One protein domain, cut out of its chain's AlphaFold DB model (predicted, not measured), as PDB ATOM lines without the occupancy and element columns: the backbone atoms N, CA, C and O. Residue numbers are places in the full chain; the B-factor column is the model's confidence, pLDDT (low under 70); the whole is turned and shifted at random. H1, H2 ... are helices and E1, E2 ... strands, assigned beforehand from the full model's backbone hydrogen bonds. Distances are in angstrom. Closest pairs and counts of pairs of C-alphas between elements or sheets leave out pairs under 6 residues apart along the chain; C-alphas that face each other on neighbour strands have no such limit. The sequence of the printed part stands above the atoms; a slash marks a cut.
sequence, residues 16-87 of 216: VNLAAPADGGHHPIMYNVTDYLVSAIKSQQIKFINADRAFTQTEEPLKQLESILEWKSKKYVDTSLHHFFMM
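What this domain is: This is residues 16 to 87 of the 216 residues of the protein "Exocyst subunit Exo70 family protein" of Trifolium subterraneum (UniProt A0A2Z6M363). Helix H3 runs near the middle, H4 folds back beside its last part as a helical hairpin, and H2 meets its first part at a steep corner. Short H1 and strand E1 come before H3. The 72 printed residues run H1, H2, E1, H3, H4, mostly helix; the whole is compact, radius of gyration of the C-alphas 12.5 A, spans 35 by 25 by 20 A.

How they stand to each other: Start at H1, residues 28 to 31, close but not clearly touching H2, residues 33 to 42: closest C-alphas Ile 29 and Tyr 36, 5.7 A. E1, residues 46 to 48, pairs with no named strand. H2 touches H3, residues 61 to 73, through 61 to 65 alone, closest C-alphas Thr 34 and Pro 61, 6.5 A, at a steep tilt of 69 degrees, only just short of about perpendicular, the same way. H3, through 69 to 73 alone, touches H4, residues 79 to 87, closest C-alphas Ser 73 and His 82, 4.9 A, at a shallow tilt of 20 degrees, opposite ways. In H2, H3 and H4 every O i to N i+4 pair is within hydrogen-bond range; H1 is too short for one.

Where its parts are: Find C-alpha 28 at (185.066, -7.423, 173.448), where H1 begins. H2 spans 14.1 A, H3 18.4 A and H4 12.5 A, ending at C-alpha 87, (184.532, -22.624, 172.911).

The domain as a whole: The printed part has no cut; E1 to H3 is a long link, and residue 16 and residues 48 to 59 are under pLDDT 70.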
ATOM      1  N   VAL A  16     173.453  -8.136 164.272       67.25
ATOM      2  CA  VAL A  16     174.637  -7.596 164.949       67.25
ATOM      3  C   VAL A  16     175.687  -7.129 163.939       67.25
ATOM      4  O   VAL A  16     176.313  -7.928 163.251       67.25
ATOM      5  N   ASN A  17     175.942  -5.826 163.873       73.38
ATOM      6  CA  ASN A  17     177.000  -5.223 163.062       73.38
ATOM      7  C   ASN A  17     178.251  -4.959 163.914       73.38
ATOM      8  O   ASN A  17     178.588  -3.822 164.237       73.38
ATOM      9  N   LEU A  18     178.910  -6.042 164.328       72.50
ATOM     10  CA  LEU A  18     180.141  -6.010 165.117       72.50
ATOM     11  C   LEU A  18     181.174  -6.922 164.462       72.50
ATOM     12  O   LEU A  18     180.851  -8.058 164.109       72.50
ATOM     13  N   ALA A  19     182.410  -6.437 164.336       75.94
ATOM     14  CA  ALA A  19     183.505  -7.215 163.769       75.94
ATOM     15  C   ALA A  19     183.783  -8.468 164.615       75.94
ATOM     16  O   ALA A  19     183.836  -8.406 165.846       75.94
ATOM     17  N   ALA A  20     183.950  -9.607 163.946       75.56
ATOM     18  CA  ALA A  20     184.367 -10.846 164.583       75.56
ATOM     19  C   ALA A  20     185.905 -10.867 164.701       75.56
ATOM     20  O   ALA A  20     186.575 -10.454 163.749       75.56
ATOM     21  N   PRO A  21     186.484 -11.335 165.823       81.12
ATOM     22  CA  PRO A  21     187.926 -11.548 165.918       81.12
ATOM     23  C   PRO A  21     188.395 -12.504 164.815       81.12
ATOM     24  O   PRO A  21     187.795 -13.565 164.615       81.12
ATOM     25  N   ALA A  22     189.442 -12.133 164.076       81.44
ATOM     26  CA  ALA A  22     189.927 -12.921 162.936       81.44
ATOM     27  C   ALA A  22     190.472 -14.301 163.352       81.44
ATOM     28  O   ALA A  22     190.445 -15.241 162.565       81.44
ATOM     29  N   ASP A  23     190.925 -14.417 164.597       79.75
ATOM     30  CA  ASP A  23     191.469 -15.617 165.231       79.75
ATOM     31  C   ASP A  23     190.417 -16.443 165.994       79.75
ATOM     32  O   ASP A  23     190.742 -17.476 166.577       79.75
ATOM     33  N   GLY A  24     189.157 -15.996 166.032       76.94
ATOM     34  CA  GLY A  24     188.125 -16.621 166.863       76.94
ATOM     35  C   GLY A  24     188.352 -16.432 168.372       76.94
ATOM     36  O   GLY A  24     187.818 -17.199 169.175       76.94
ATOM     37  N   GLY A  25     189.151 -15.439 168.771       78.69
ATOM     38  CA  GLY A  25     189.420 -15.097 170.162       78.69
ATOM     39  C   GLY A  25     188.214 -14.510 170.905       78.69
ATOM     40  O   GLY A  25     187.065 -14.522 170.443       78.69
ATOM     41  N   HIS A  26     188.472 -13.986 172.102       84.56
ATOM     42  CA  HIS A  26     187.432 -13.402 172.945       84.56
ATOM     43  C   HIS A  26     186.795 -12.178 172.284       84.56
ATOM     44  O   HIS A  26     187.473 -11.258 171.828       84.56
ATOM     45  N   HIS A  27     185.466 -12.136 172.272       79.75
ATOM     46  CA  HIS A  27     184.747 -10.967 171.800       79.75
ATOM     47  C   HIS A  27     184.799  -9.835 172.860       79.75
ATOM     48  O   HIS A  27     184.580 -10.119 174.036       79.75
ATOM     49  N   PRO A  28     184.978  -8.545 172.492       77.56
ATOM     50  CA  PRO A  28     185.066  -7.423 173.448       77.56
ATOM     51  C   PRO A  28     183.917  -7.307 174.461       77.56
ATOM     52  O   PRO A  28     184.095  -6.819 175.573       77.56
ATOM     53  N   ILE A  29     182.735  -7.800 174.094       79.94
ATOM     54  CA  ILE A  29     181.565  -7.884 174.981       79.94
ATOM     55  C   ILE A  29     181.838  -8.672 176.274       79.94
ATOM     56  O   ILE A  29     181.171  -8.441 177.275       79.94
ATOM     57  N   MET A  30     182.815  -9.583 176.273       81.31
ATOM     58  CA  MET A  30     183.113 -10.474 177.393       81.31
ATOM     59  C   MET A  30     183.801  -9.778 178.581       81.31
ATOM     60  O   MET A  30     183.991 -10.410 179.613       81.31
ATOM     61  N   TYR A  31     184.155  -8.494 178.482       77.00
ATOM     62  CA  TYR A  31     184.834  -7.770 179.567       77.00
ATOM     63  C   TYR A  31     183.898  -6.864 180.377       77.00
ATOM     64  O   TYR A  31     184.159  -6.602 181.546       77.00
ATOM     65  N   ASN A  32     182.794  -6.402 179.781       77.19
ATOM     66  CA  ASN A  32     181.757  -5.635 180.473       77.19
ATOM     67  C   ASN A  32     180.434  -5.725 179.696       77.19
ATOM     68  O   ASN A  32     180.072  -4.829 178.933       77.19
ATOM     69  N   VAL A  33     179.753  -6.865 179.846       75.50
ATOM     70  CA  VAL A  33     178.605  -7.264 179.015       75.50
ATOM     71  C   VAL A  33     177.511  -6.197 179.028       75.50
ATOM     72  O   VAL A  33     177.029  -5.817 177.965       75.50
ATOM     73  N   THR A  34     177.146  -5.674 180.200       72.69
ATOM     74  CA  THR A  34     176.054  -4.703 180.336       72.69
ATOM     75  C   THR A  34     176.399  -3.360 179.696       72.69
ATOM     76  O   THR A  34     175.642  -2.890 178.845       72.69
ATOM     77  N   ASP A  35     177.545  -2.764 180.035       76.81
ATOM     78  CA  ASP A  35     177.924  -1.453 179.492       76.81
ATOM     79  C   ASP A  35     178.192  -1.530 177.988       76.81
ATOM     80  O   ASP A  35     177.795  -0.641 177.227       76.81
ATOM     81  N   TYR A  36     178.801  -2.631 177.539       78.56
ATOM     82  CA  TYR A  36     179.007  -2.888 176.124       78.56
ATOM     83  C   TYR A  36     177.680  -3.032 175.381       78.56
ATOM     84  O   TYR A  36     177.510  -2.399 174.344       78.56
ATOM     85  N   LEU A  37     176.728  -3.824 175.890       74.50
ATOM     86  CA  LEU A  37     175.414  -3.991 175.261       74.50
ATOM     87  C   LEU A  37     174.671  -2.657 175.174       74.50
ATOM     88  O   LEU A  37     174.182  -2.299 174.105       74.50
ATOM     89  N   VAL A  38     174.653  -1.884 176.263       77.06
ATOM     90  CA  VAL A  38     174.040  -0.549 176.289       77.06
ATOM     91  C   VAL A  38     174.693   0.375 175.255       77.06
ATOM     92  O   VAL A  38     173.987   1.065 174.517       77.06
ATOM     93  N   SER A  39     176.024   0.381 175.164       78.12
ATOM     94  CA  SER A  39     176.775   1.192 174.199       78.12
ATOM     95  C   SER A  39     176.549   0.750 172.746       78.12
ATOM     96  O   SER A  39     176.256   1.573 171.875       78.12
ATOM     97  N   ALA A  40     176.609  -0.554 172.475       75.62
ATOM     98  CA  ALA A  40     176.411  -1.150 171.154       75.62
ATOM     99  C   ALA A  40     174.985  -0.923 170.625       75.62
ATOM    100  O   ALA A  40     174.781  -0.690 169.436       75.62
ATOM    101  N   ILE A  41     173.985  -0.930 171.506       72.62
ATOM    102  CA  ILE A  41     172.596  -0.629 171.139       72.62
ATOM    103  C   ILE A  41     172.416   0.859 170.858       72.62
ATOM    104  O   ILE A  41     171.847   1.219 169.829       72.62
ATOM    105  N   LYS A  42     172.946   1.736 171.723       77.75
ATOM    106  CA  LYS A  42     172.919   3.194 171.504       77.75
ATOM    107  C   LYS A  42     173.596   3.587 170.188       77.75
ATOM    108  O   LYS A  42     173.107   4.469 169.493       77.75
ATOM    109  N   SER A  43     174.687   2.909 169.835       76.12
ATOM    110  CA  SER A  43     175.421   3.101 168.576       76.12
ATOM    111  C   SER A  43     174.840   2.325 167.385       76.12
ATOM    112  O   SER A  43     175.429   2.344 166.307       76.12
ATOM    113  N   GLN A  44     173.686   1.663 167.548       74.00
ATOM    114  CA  GLN A  44     172.991   0.885 166.512       74.00
ATOM    115  C   GLN A  44     173.806  -0.281 165.920       74.00
ATOM    116  O   GLN A  44     173.467  -0.806 164.856       74.00
ATOM    117  N   GLN A  45     174.854  -0.719 166.620       73.31
ATOM    118  CA  GLN A  45     175.648  -1.901 166.279       73.31
ATOM    119  C   GLN A  45     174.881  -3.205 166.543       73.31
ATOM    120  O   GLN A  45     175.244  -4.250 166.011       73.31
ATOM    121  N   ILE A  46     173.818  -3.164 167.349       72.12
ATOM    122  CA  ILE A  46     172.910  -4.289 167.599       72.12
ATOM    123  C   ILE A  46     171.476  -3.812 167.359       72.12
ATOM    124  O   ILE A  46     171.039  -2.834 167.967       72.12
ATOM    125  N   LYS A  47     170.739  -4.513 166.496       70.06
ATOM    126  CA  LYS A  47     169.322  -4.267 166.203       70.06
ATOM    127  C   LYS A  47     168.521  -5.526 166.513       70.06
ATOM    128  O   LYS A  47     168.804  -6.589 165.974       70.06
ATOM    129  N   PHE A  48     167.513  -5.442 167.373       62.38
ATOM    130  CA  PHE A  48     166.628  -6.577 167.639       62.38
ATOM    131  C   PHE A  48     165.486  -6.573 166.622       62.38
ATOM    132  O   PHE A  48     164.641  -5.680 166.631       62.38
ATOM    133  N   ILE A  49     165.464  -7.562 165.729       53.09
ATOM    134  CA  ILE A  49     164.385  -7.703 164.750       53.09
ATOM    135  C   ILE A  49     163.158  -8.238 165.511       53.09
ATOM    136  O   ILE A  49     163.194  -9.357 166.019       53.09
ATOM    137  N   ASN A  50     162.095  -7.428 165.588       48.09
ATOM    138  CA  ASN A  50     160.794  -7.666 166.252       48.09
ATOM    139  C   ASN A  50     160.602  -7.191 167.708       48.09
ATOM    140  O   ASN A  50     159.696  -7.683 168.381       48.09
ATOM    141  N   ALA A  51     161.353  -6.203 168.201       44.47
ATOM    142  CA  ALA A  51     161.042  -5.598 169.497       44.47
ATOM    143  C   ALA A  51     160.932  -4.074 169.413       44.47
ATOM    144  O   ALA A  51     161.927  -3.371 169.290       44.47
ATOM    145  N   ASP A  52     159.716  -3.573 169.613       45.03
ATOM    146  CA  ASP A  52     159.403  -2.177 169.949       45.03
ATOM    147  C   ASP A  52     159.858  -1.828 171.390       45.03
ATOM    148  O   ASP A  52     159.201  -1.107 172.136       45.03
ATOM    149  N   ARG A  53     160.964  -2.429 171.858       49.78
ATOM    150  CA  ARG A  53     161.456  -2.310 173.232       49.78
ATOM    151  C   ARG A  53     162.860  -1.746 173.225       49.78
ATOM    152  O   ARG A  53     163.824  -2.432 172.892       49.78
ATOM    153  N   ALA A  54     162.974  -0.514 173.711       49.09
ATOM    154  CA  ALA A  54     164.154  -0.117 174.460       49.09
ATOM    155  C   ALA A  54     164.506  -1.248 175.437       49.09
ATOM    156  O   ALA A  54     163.605  -1.778 176.082       49.09
ATOM    157  N   PHE A  55     165.783  -1.627 175.487       47.47
ATOM    158  CA  PHE A  55     166.374  -2.656 176.343       47.47
ATOM    159  C   PHE A  55     165.688  -2.706 177.719       47.47
ATOM    160  O   PHE A  55     166.026  -1.944 178.624       47.47
ATOM    161  N   THR A  56     164.652  -3.535 177.876       48.19
ATOM    162  CA  THR A  56     163.979  -3.645 179.167       48.19
ATOM    163  C   THR A  56     164.940  -4.419 180.046       48.19
ATOM    164  O   THR A  56     165.264  -5.557 179.710       48.19
ATOM    165  N   GLN A  57     165.403  -3.807 181.139       49.16
ATOM    166  CA  GLN A  57     166.356  -4.336 182.136       49.16
ATOM    167  C   GLN A  57     165.951  -5.684 182.785       49.16
ATOM    168  O   GLN A  57     166.517  -6.086 183.793       49.16
ATOM    169  N   THR A  58     164.947  -6.374 182.247       45.12
ATOM    170  CA  THR A  58     164.315  -7.581 182.772       45.12
ATOM    171  C   THR A  58     164.766  -8.875 182.088       45.12
ATOM    172  O   THR A  58     164.454  -9.948 182.600       45.12
ATOM    173  N   GLU A  59     165.498  -8.826 180.968       52.94
ATOM    174  CA  GLU A  59     166.174 -10.014 180.428       52.94
ATOM    175  C   GLU A  59     167.592 -10.132 180.999       52.94
ATOM    176  O   GLU A  59     168.377  -9.193 180.914       52.94
ATOM    177  N   GLU A  60     167.920 -11.305 181.553       71.12
ATOM    178  CA  GLU A  60     169.267 -11.668 182.012       71.12
ATOM    179  C   GLU A  60     170.311 -11.347 180.919       71.12
ATOM    180  O   GLU A  60     170.327 -12.037 179.891       71.12
ATOM    181  N   PRO A  61     171.215 -10.364 181.118       71.38
ATOM    182  CA  PRO A  61     172.175  -9.918 180.097       71.38
ATOM    183  C   PRO A  61     173.022 -11.057 179.511       71.38
ATOM    184  O   PRO A  61     173.425 -11.036 178.348       71.38
ATOM    185  N   LEU A  62     173.243 -12.108 180.304       71.31
ATOM    186  CA  LEU A  62     174.000 -13.297 179.920       71.31
ATOM    187  C   LEU A  62     173.259 -14.218 178.938       71.31
ATOM    188  O   LEU A  62     173.915 -14.921 178.169       71.31
ATOM    189  N   LYS A  63     171.920 -14.211 178.924       72.69
ATOM    190  CA  LYS A  63     171.129 -14.922 177.902       72.69
ATOM    191  C   LYS A  63     171.183 -14.193 176.563       72.69
ATOM    192  O   LYS A  63     171.323 -14.821 175.520       72.69
ATOM    193  N   GLN A  64     171.124 -12.865 176.588       74.38
ATOM    194  CA  GLN A  64     171.247 -12.053 175.376       74.38
ATOM    195  C   GLN A  64     172.647 -12.160 174.768       74.38
ATOM    196  O   GLN A  64     172.786 -12.288 173.552       74.38
ATOM    197  N   LEU A  65     173.677 -12.181 175.617       79.44
ATOM    198  CA  LEU A  65     175.052 -12.438 175.207       79.44
ATOM    199  C   LEU A  65     175.187 -13.752 174.427       79.44
ATOM    200  O   LEU A  65     175.832 -13.781 173.384       79.44
ATOM    201  N   GLU A  66     174.559 -14.827 174.899       79.31
ATOM    202  CA  GLU A  66     174.610 -16.139 174.247       79.31
ATOM    203  C   GLU A  66     174.028 -16.110 172.830       79.31
ATOM    204  O   GLU A  66     174.693 -16.538 171.889       79.31
ATOM    205  N   SER A  67     172.853 -15.502 172.651       80.00
ATOM    206  CA  SER A  67     172.245 -15.317 171.326       80.00
ATOM    207  C   SER A  67     173.116 -14.474 170.387       80.00
ATOM    208  O   SER A  67     173.173 -14.739 169.187       80.00
ATOM    209  N   ILE A  68     173.814 -13.464 170.917       81.38
ATOM    210  CA  ILE A  68     174.727 -12.617 170.136       81.38
ATOM    211  C   ILE A  68     175.956 -13.405 169.686       81.38
ATOM    212  O   ILE A  68     176.355 -13.296 168.525       81.38
ATOM    213  N   LEU A  69     176.565 -14.176 170.588       85.31
ATOM    214  CA  LEU A  69     177.724 -15.006 170.266       85.31
ATOM    215  C   LEU A  69     177.358 -16.063 169.220       85.31
ATOM    216  O   LEU A  69     178.083 -16.213 168.241       85.31
ATOM    217  N   GLU A  70     176.197 -16.702 169.364       83.56
ATOM    218  CA  GLU A  70     175.690 -17.709 168.428       83.56
ATOM    219  C   GLU A  70     175.350 -17.132 167.045       83.56
ATOM    220  O   GLU A  70     175.546 -17.769 166.011       83.56
ATOM    221  N   TRP A  71     174.845 -15.900 166.983       80.25
ATOM    222  CA  TRP A  71     174.642 -15.237 165.698       80.25
ATOM    223  C   TRP A  71     175.977 -14.881 165.035       80.25
ATOM    224  O   TRP A  71     176.143 -15.056 163.826       80.25
ATOM    225  N   LYS A  72     176.954 -14.405 165.814       79.00
ATOM    226  CA  LYS A  72     178.280 -14.036 165.295       79.00
ATOM    227  C   LYS A  72     179.075 -15.223 164.815       79.00
ATOM    228  O   LYS A  72     179.722 -15.135 163.777       79.00
ATOM    229  N   SER A  73     179.011 -16.323 165.547       84.88
ATOM    230  CA  SER A  73     179.714 -17.542 165.190       84.88
ATOM    231  C   SER A  73     179.283 -18.052 163.805       84.88
ATOM    232  O   SER A  73     180.080 -18.678 163.118       84.88
ATOM    233  N   LYS A  74     178.068 -17.728 163.334       84.19
ATOM    234  CA  LYS A  74     177.564 -18.058 161.982       84.19
ATOM    235  C   LYS A  74     178.150 -17.206 160.850       84.19
ATOM    236  O   LYS A  74     177.860 -17.470 159.686       84.19
ATOM    237  N   LYS A  75     178.949 -16.174 161.152       84.88
ATOM    238  CA  LYS A  75     179.684 -15.395 160.137       84.88
ATOM    239  C   LYS A  75     180.939 -16.104 159.643       84.88
ATOM    240  O   LYS A  75     181.407 -15.794 158.549       84.88
ATOM    241  N   TYR A  76     181.484 -17.027 160.429       85.75
ATOM    242  CA  TYR A  76     182.615 -17.830 159.998       85.75
ATOM    243  C   TYR A  76     182.144 -18.861 158.971       85.75
ATOM    244  O   TYR A  76     181.218 -19.627 159.226       85.75
ATOM    245  N   VAL A  77     182.782 -18.859 157.798       88.50
ATOM    246  CA  VAL A  77     182.522 -19.852 156.743       88.50
ATOM    247  C   VAL A  77     183.032 -21.231 157.171       88.50
ATOM    248  O   VAL A  77     182.395 -22.243 156.892       88.50
ATOM    249  N   ASP A  78     184.164 -21.268 157.875       92.00
ATOM    250  CA  ASP A  78     184.752 -22.486 158.420       92.00
ATOM    251  C   ASP A  78     184.001 -22.939 159.688       92.00
ATOM    252  O   ASP A  78     183.918 -22.216 160.686       92.00
ATOM    253  N   THR A  79     183.453 -24.156 159.651       91.12
ATOM    254  CA  THR A  79     182.679 -24.740 160.759       91.12
ATOM    255  C   THR A  79     183.534 -25.020 161.996       91.12
ATOM    256  O   THR A  79     183.065 -24.865 163.125       91.12
ATOM    257  N   SER A  80     184.799 -25.402 161.821       92.75
ATOM    258  CA  SER A  80     185.719 -25.609 162.937       92.75
ATOM    259  C   SER A  80     186.031 -24.288 163.637       92.75
ATOM    260  O   SER A  80     186.023 -24.241 164.868       92.75
ATOM    261  N   LEU A  81     186.211 -23.199 162.884       88.62
ATOM    262  CA  LEU A  81     186.429 -21.862 163.443       88.62
ATOM    263  C   LEU A  81     185.192 -21.334 164.186       88.62
ATOM    264  O   LEU A  81     185.333 -20.734 165.251       88.62
ATOM    265  N   HIS A  82     183.985 -21.623 163.690       88.12
ATOM    266  CA  HIS A  82     182.736 -21.365 164.416       88.12
ATOM    267  C   HIS A  82     182.743 -22.027 165.807       88.12
ATOM    268  O   HIS A  82     182.511 -21.358 166.818       88.12
ATOM    269  N   HIS A  83     183.052 -23.326 165.880       89.00
ATOM    270  CA  HIS A  83     183.091 -24.043 167.156       89.00
ATOM    271  C   HIS A  83     184.231 -23.562 168.057       89.00
ATOM    272  O   HIS A  83     184.036 -23.433 169.265       89.00
ATOM    273  N   PHE A  84     185.397 -23.248 167.490       90.50
ATOM    274  CA  PHE A  84     186.532 -22.697 168.230       90.50
ATOM    275  C   PHE A  84     186.187 -21.354 168.884       90.50
ATOM    276  O   PHE A  84     186.388 -21.180 170.088       90.50
ATOM    277  N   PHE A  85     185.556 -20.450 168.129       89.69
ATOM    278  CA  PHE A  85     185.051 -19.182 168.647       89.69
ATOM    279  C   PHE A  85     184.063 -19.387 169.802       89.69
ATOM    280  O   PHE A  85     184.186 -18.745 170.851       89.69
ATOM    281  N   MET A  86     183.104 -20.305 169.640       91.69
ATOM    282  CA  MET A  86     182.130 -20.606 170.692       91.69
ATOM    283  C   MET A  86     182.803 -21.181 171.937       91.69
ATOM    284  O   MET A  86     182.472 -20.770 173.047       91.69
ATOM    285  N   MET A  87     183.788 -22.070 171.781       91.75
ATOM    286  CA  MET A  87     184.532 -22.624 172.911       91.75
ATOM    287  C   MET A  87     185.273 -21.542 173.701       91.75
ATOM    288  O   MET A  87     185.131 -21.519 174.925       91.75
TER     289      MET A  87